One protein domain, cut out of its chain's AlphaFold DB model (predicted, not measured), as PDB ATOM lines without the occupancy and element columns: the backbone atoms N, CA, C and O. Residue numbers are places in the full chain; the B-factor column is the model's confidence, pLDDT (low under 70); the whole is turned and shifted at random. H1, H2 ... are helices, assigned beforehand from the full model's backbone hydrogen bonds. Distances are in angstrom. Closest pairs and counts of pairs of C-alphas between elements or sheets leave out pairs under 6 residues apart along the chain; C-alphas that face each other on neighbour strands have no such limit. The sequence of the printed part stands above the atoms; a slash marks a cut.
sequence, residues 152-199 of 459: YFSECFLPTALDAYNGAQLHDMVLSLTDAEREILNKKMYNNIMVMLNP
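What this domain is: This is residues 152 to 199 of the 459 residues of the protein "SANTA domain-containing protein" of Opuntia streptacantha (UniProt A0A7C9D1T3). Three helices follow one another round an open triangular frame with few contacts across it: short H1, then H2, then the long helix H3, which makes the longest side. The far end of H3 runs on past the frame, and residues 193 to 199 stick out. The printed part has 48 residues with three named helices in the order H1, H2, H3, no named strand, and the class all helix. It is only just compact, close to loose, with a radius of gyration of the C-alphas of 11.3 A, and spans 32 by 24 by 19 A.

Where its parts are: Residues 152 to 157 come before H1, residues 158 to 164, whose C-alpha 158 is at (6.239, -22.624, 15.434). H1 is 10.0 A from first to last C-alpha. H2, residues 167 to 176, is 14.2 A long. H3, residues 179 to 197, is 26.4 A long and ends with C-alpha 197 at (3.929, -21.449, 32.342).

How they stand to each other: H1 and H2 are close but not clearly touching; their closest C-alphas, those of Leu 162 and Leu 170, are 7.6 A apart. They run opposite ways at a steep tilt of 46 degrees. H2 and H3 are also close but not clearly touching, with the closest C-alphas, those of Val 174 and Arg 182, 6.8 A apart. They run opposite ways at a steep tilt of 41 degrees. H1 and H3 are near each other, with 6 pairs of C-alphas within 10 A. Every O i to N i+4 pair is within hydrogen-bond range in H2 and H3, and 2 of 3 are in H1.

The domain as a whole: The two C-alphas farthest apart, those of Ser 176 and Pro 199, are 32.2 A apart. The printed part has no cut, and the links H1 to H2 and H2 to H3 are tight. Residues 193 to 199, of which 193 to 197 belong to H3, stand free. The mean pLDDT of the printed part is 76.7, and residues 152 to 164 are under 70.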
ATOM      1  N   TYR A 152      -3.900 -18.688   8.617       52.19
ATOM      2  CA  TYR A 152      -3.505 -20.102   8.506       52.19
ATOM      3  C   TYR A 152      -2.001 -20.356   8.737       52.19
ATOM      4  O   TYR A 152      -1.580 -21.474   9.023       52.19
ATOM      5  N   PHE A 153      -1.173 -19.308   8.687       49.88
ATOM      6  CA  PHE A 153       0.286 -19.394   8.850       49.88
ATOM      7  C   PHE A 153       0.725 -19.755  10.286       49.88
ATOM      8  O   PHE A 153       1.896 -20.023  10.548       49.88
ATOM      9  N   SER A 154      -0.195 -19.707  11.253       53.28
ATOM     10  CA  SER A 154       0.159 -19.600  12.667       53.28
ATOM     11  C   SER A 154       0.353 -20.903  13.429       53.28
ATOM     12  O   SER A 154       1.186 -20.944  14.333       53.28
ATOM     13  N   GLU A 155      -0.478 -21.911  13.182       54.34
ATOM     14  CA  GLU A 155      -0.640 -22.998  14.160       54.34
ATOM     15  C   GLU A 155       0.321 -24.165  13.922       54.34
ATOM     16  O   GLU A 155       0.724 -24.825  14.875       54.34
ATOM     17  N   CYS A 156       0.783 -24.374  12.686       46.16
ATOM     18  CA  CYS A 156       1.556 -25.572  12.342       46.16
ATOM     19  C   CYS A 156       3.079 -25.380  12.322       46.16
ATOM     20  O   CYS A 156       3.808 -26.369  12.319       46.16
ATOM     21  N   PHE A 157       3.589 -24.143  12.272       57.12
ATOM     22  CA  PHE A 157       5.022 -23.917  12.030       57.12
ATOM     23  C   PHE A 157       5.858 -23.758  13.303       57.12
ATOM     24  O   PHE A 157       6.971 -24.264  13.351       57.12
ATOM     25  N   LEU A 158       5.364 -23.080  14.342       61.81
ATOM     26  CA  LEU A 158       6.239 -22.624  15.434       61.81
ATOM     27  C   LEU A 158       6.787 -23.733  16.347       61.81
ATOM     28  O   LEU A 158       7.984 -23.683  16.630       61.81
ATOM     29  N   PRO A 159       6.003 -24.736  16.787       60.81
ATOM     30  CA  PRO A 159       6.533 -25.762  17.685       60.81
ATOM     31  C   PRO A 159       7.584 -26.641  16.996       60.81
ATOM     32  O   PRO A 159       8.668 -26.844  17.526       60.81
ATOM     33  N   THR A 160       7.306 -27.097  15.771       57.34
ATOM     34  CA  THR A 160       8.211 -27.994  15.033       57.34
ATOM     35  C   THR A 160       9.414 -27.259  14.439       57.34
ATOM     36  O   THR A 160      10.493 -27.837  14.338       57.34
ATOM     37  N   ALA A 161       9.263 -25.981  14.070       61.41
ATOM     38  CA  ALA A 161      10.386 -25.165  13.616       61.41
ATOM     39  C   ALA A 161      11.384 -24.896  14.751       61.41
ATOM     40  O   ALA A 161      12.588 -24.952  14.509       61.41
ATOM     41  N   LEU A 162      10.921 -24.647  15.982       67.88
ATOM     42  CA  LEU A 162      11.832 -24.375  17.100       67.88
ATOM     43  C   LEU A 162      12.803 -25.534  17.371       67.88
ATOM     44  O   LEU A 162      13.958 -25.282  17.701       67.88
ATOM     45  N   ASP A 163      12.347 -26.774  17.187       63.88
ATOM     46  CA  ASP A 163      13.174 -27.970  17.374       63.88
ATOM     47  C   ASP A 163      14.072 -28.276  16.161       63.88
ATOM     48  O   ASP A 163      15.119 -28.909  16.303       63.88
ATOM     49  N   ALA A 164      13.679 -27.835  14.961       66.88
ATOM     50  CA  ALA A 164      14.395 -28.117  13.715       66.88
ATOM     51  C   ALA A 164      15.489 -27.087  13.378       66.88
ATOM     52  O   ALA A 164      16.448 -27.425  12.678       66.88
ATOM     53  N   TYR A 165      15.361 -25.841  13.846       74.19
ATOM     54  CA  TYR A 165      16.306 -24.764  13.548       74.19
ATOM     55  C   TYR A 165      17.292 -24.538  14.693       74.19
ATOM     56  O   TYR A 165      16.924 -24.448  15.862       74.19
ATOM     57  N   ASN A 166      18.572 -24.370  14.357       82.19
ATOM     58  CA  ASN A 166      19.542 -23.909  15.346       82.19
ATOM     59  C   ASN A 166      19.328 -22.414  15.666       82.19
ATOM     60  O   ASN A 166      18.704 -21.676  14.901       82.19
ATOM     61  N   GLY A 167      19.879 -21.946  16.793       81.06
ATOM     62  CA  GLY A 167      19.690 -20.562  17.250       81.06
ATOM     63  C   GLY A 167      20.091 -19.495  16.221       81.06
ATOM     64  O   GLY A 167      19.449 -18.452  16.151       81.06
ATOM     65  N   ALA A 168      21.089 -19.769  15.372       76.62
ATOM     66  CA  ALA A 168      21.504 -18.847  14.316       76.62
ATOM     67  C   ALA A 168      20.474 -18.766  13.177       76.62
ATOM     68  O   ALA A 168      20.160 -17.672  12.719       76.62
ATOM     69  N   GLN A 169      19.901 -19.897  12.756       77.81
ATOM     70  CA  GLN A 169      18.842 -19.939  11.739       77.81
ATOM     71  C   GLN A 169      17.556 -19.272  12.229       77.81
ATOM     72  O   GLN A 169      16.915 -18.546  11.475       77.81
ATOM     73  N   LEU A 170      17.208 -19.481  13.500       81.94
ATOM     74  CA  LEU A 170      16.093 -18.798  14.156       81.94
ATOM     75  C   LEU A 170      16.307 -17.282  14.197       81.94
ATOM     76  O   LEU A 170      15.391 -16.525  13.890       81.94
ATOM     77  N   HIS A 171      17.518 -16.840  14.531       82.88
ATOM     78  CA  HIS A 171      17.872 -15.426  14.531       82.88
ATOM     79  C   HIS A 171      17.761 -14.806  13.130       82.88
ATOM     80  O   HIS A 171      17.127 -13.763  12.973       82.88
ATOM     81  N   ASP A 172      18.299 -15.469  12.103       79.56
ATOM     82  CA  ASP A 172      18.217 -15.002  10.713       79.56
ATOM     83  C   ASP A 172      16.765 -14.956  10.212       79.56
ATOM     84  O   ASP A 172      16.345 -13.983   9.582       79.56
ATOM     85  N   MET A 173      15.961 -15.961  10.580       80.38
ATOM     86  CA  MET A 173      14.513 -15.969  10.369       80.38
ATOM     87  C   MET A 173      13.870 -14.727  10.984       80.38
ATOM     88  O   MET A 173      13.190 -13.984  10.279       80.38
ATOM     89  N   VAL A 174      14.106 -14.470  12.272       85.06
ATOM     90  CA  VAL A 174      13.526 -13.325  12.980       85.06
ATOM     91  C   VAL A 174      13.970 -12.010  12.342       85.06
ATOM     92  O   VAL A 174      13.155 -11.100  12.201       85.06
ATOM     93  N   LEU A 175      15.225 -11.881  11.911       83.12
ATOM     94  CA  LEU A 175      15.706 -10.683  11.219       83.12
ATOM     95  C   LEU A 175      15.071 -10.487   9.837       83.12
ATOM     96  O   LEU A 175      14.833  -9.342   9.460       83.12
ATOM     97  N   SER A 176      14.749 -11.568   9.123       77.69
ATOM     98  CA  SER A 176      14.121 -11.506   7.796       77.69
ATOM     99  C   SER A 176      12.650 -11.057   7.807       77.69
ATOM    100  O   SER A 176      12.107 -10.716   6.752       77.69
ATOM    101  N   LEU A 177      12.003 -11.048   8.978       83.50
ATOM    102  CA  LEU A 177      10.619 -10.607   9.142       83.50
ATOM    103  C   LEU A 177      10.500  -9.081   9.111       83.50
ATOM    104  O   LEU A 177      11.329  -8.350   9.663       83.50
ATOM    105  N   THR A 178       9.407  -8.594   8.531       82.38
ATOM    106  CA  THR A 178       8.997  -7.192   8.681       82.38
ATOM    107  C   THR A 178       8.588  -6.896  10.129       82.38
ATOM    108  O   THR A 178       8.265  -7.809  10.888       82.38
ATOM    109  N   ASP A 179       8.567  -5.623  10.533       87.19
ATOM    110  CA  ASP A 179       8.228  -5.245  11.916       87.19
ATOM    111  C   ASP A 179       6.828  -5.718  12.340       87.19
ATOM    112  O   ASP A 179       6.654  -6.213  13.453       87.19
ATOM    113  N   ALA A 180       5.852  -5.665  11.429       83.44
ATOM    114  CA  ALA A 180       4.501  -6.171  11.677       83.44
ATOM    115  C   ALA A 180       4.475  -7.702  11.855       83.44
ATOM    116  O   ALA A 180       3.810  -8.221  12.751       83.44
ATOM    117  N   GLU A 181       5.226  -8.446  11.036       84.06
ATOM    118  CA  GLU A 181       5.350  -9.905  11.175       84.06
ATOM    119  C   GLU A 181       6.068 -10.285  12.477       84.06
ATOM    120  O   GLU A 181       5.676 -11.241  13.150       84.06
ATOM    121  N   ARG A 182       7.087  -9.510  12.861       87.88
ATOM    122  CA  ARG A 182       7.841  -9.679  14.106       87.88
ATOM    123  C   ARG A 182       6.958  -9.452  15.332       87.88
ATOM    124  O   ARG A 182       7.035 -10.229  16.279       87.88
ATOM    125  N   GLU A 183       6.086  -8.444  15.312       88.62
ATOM    126  CA  GLU A 183       5.117  -8.193  16.387       88.62
ATOM    127  C   GLU A 183       4.138  -9.365  16.552       88.62
ATOM    128  O   GLU A 183       3.904  -9.833  17.670       88.62
ATOM    129  N   ILE A 184       3.624  -9.901  15.440       85.88
ATOM    130  CA  ILE A 184       2.728 -11.067  15.444       85.88
ATOM    131  C   ILE A 184       3.448 -12.313  15.978       85.88
ATOM    132  O   ILE A 184       2.882 -13.039  16.803       85.88
ATOM    133  N   LEU A 185       4.686 -12.561  15.533       87.31
ATOM    134  CA  LEU A 185       5.513 -13.670  16.017       87.31
ATOM    135  C   LEU A 185       5.758 -13.549  17.522       87.31
ATOM    136  O   LEU A 185       5.513 -14.503  18.261       87.31
ATOM    137  N   ASN A 186       6.184 -12.368  17.978       87.25
ATOM    138  CA  ASN A 186       6.442 -12.095  19.386       87.25
ATOM    139  C   ASN A 186       5.183 -12.341  20.219       87.25
ATOM    140  O   ASN A 186       5.235 -13.105  21.180       87.25
ATOM    141  N   LYS A 187       4.033 -11.780  19.823       90.44
ATOM    142  CA  LYS A 187       2.755 -11.975  20.525       90.44
ATOM    143  C   LYS A 187       2.397 -13.458  20.672       90.44
ATOM    144  O   LYS A 187       1.948 -13.878  21.734       90.44
ATOM    145  N   LYS A 188       2.632 -14.266  19.636       83.38
ATOM    146  CA  LYS A 188       2.370 -15.714  19.668       83.38
ATOM    147  C   LYS A 188       3.366 -16.483  20.520       83.38
ATOM    148  O   LYS A 188       2.947 -17.340  21.290       83.38
ATOM    149  N   MET A 189       4.655 -16.158  20.434       84.81
ATOM    150  CA  MET A 189       5.660 -16.722  21.336       84.81
ATOM    151  C   MET A 189       5.318 -16.431  22.797       84.81
ATOM    152  O   MET A 189       5.346 -17.348  23.614       84.81
ATOM    153  N   TYR A 190       4.931 -15.191  23.112       87.31
ATOM    154  CA  TYR A 190       4.467 -14.815  24.447       87.31
ATOM    155  C   TYR A 190       3.252 -15.639  24.873       87.31
ATOM    156  O   TYR A 190       3.277 -16.218  25.954       87.31
ATOM    157  N   ASN A 191       2.227 -15.755  24.026       85.94
ATOM    158  CA  ASN A 191       1.047 -16.565  24.336       85.94
ATOM    159  C   ASN A 191       1.407 -18.036  24.597       85.94
ATOM    160  O   ASN A 191       0.949 -18.603  25.582       85.94
ATOM    161  N   ASN A 192       2.270 -18.638  23.776       82.81
ATOM    162  CA  ASN A 192       2.702 -20.024  23.961       82.81
ATOM    163  C   ASN A 192       3.489 -20.208  25.263       82.81
ATOM    164  O   ASN A 192       3.232 -21.154  26.004       82.81
ATOM    165  N   ILE A 193       4.411 -19.292  25.574       85.88
ATOM    166  CA  ILE A 193       5.153 -19.317  26.841       85.88
ATOM    167  C   ILE A 193       4.182 -19.175  28.017       85.88
ATOM    168  O   ILE A 193       4.295 -19.924  28.980       85.88
ATOM    169  N   MET A 194       3.191 -18.287  27.927       86.31
ATOM    170  CA  MET A 194       2.180 -18.123  28.975       86.31
ATOM    171  C   MET A 194       1.334 -19.385  29.178       86.31
ATOM    172  O   MET A 194       1.084 -19.760  30.320       86.31
ATOM    173  N   VAL A 195       0.953 -20.077  28.100       86.56
ATOM    174  CA  VAL A 195       0.245 -21.367  28.181       86.56
ATOM    175  C   VAL A 195       1.128 -22.441  28.826       86.56
ATOM    176  O   VAL A 195       0.654 -23.182  29.683       86.56
ATOM    177  N   MET A 196       2.421 -22.505  28.485       81.12
ATOM    178  CA  MET A 196       3.348 -23.461  29.110       81.12
ATOM    179  C   MET A 196       3.625 -23.159  30.587       81.12
ATOM    180  O   MET A 196       3.841 -24.084  31.368       81.12
ATOM    181  N   LEU A 197       3.665 -21.879  30.967       88.25
ATOM    182  CA  LEU A 197       3.929 -21.449  32.342       88.25
ATOM    183  C   LEU A 197       2.702 -21.576  33.252       88.25
ATOM    184  O   LEU A 197       2.871 -21.593  34.469       88.25
ATOM    185  N   ASN A 198       1.494 -21.686  32.691       89.44
ATOM    186  CA  ASN A 198       0.260 -21.845  33.455       89.44
ATOM    187  C   ASN A 198      -0.588 -23.044  32.975       89.44
ATOM    188  O   ASN A 198      -1.689 -22.859  32.448       89.44
ATOM    189  N   PRO A 199      -0.100 -24.286  33.155       77.56
ATOM    190  CA  PRO A 199      -0.812 -25.486  32.715       77.56
ATOM    191  C   PRO A 199      -2.072 -25.795  33.545       77.56
ATOM    192  O   PRO A 199      -2.862 -26.650  33.153       77.56
TER     193      PRO A 199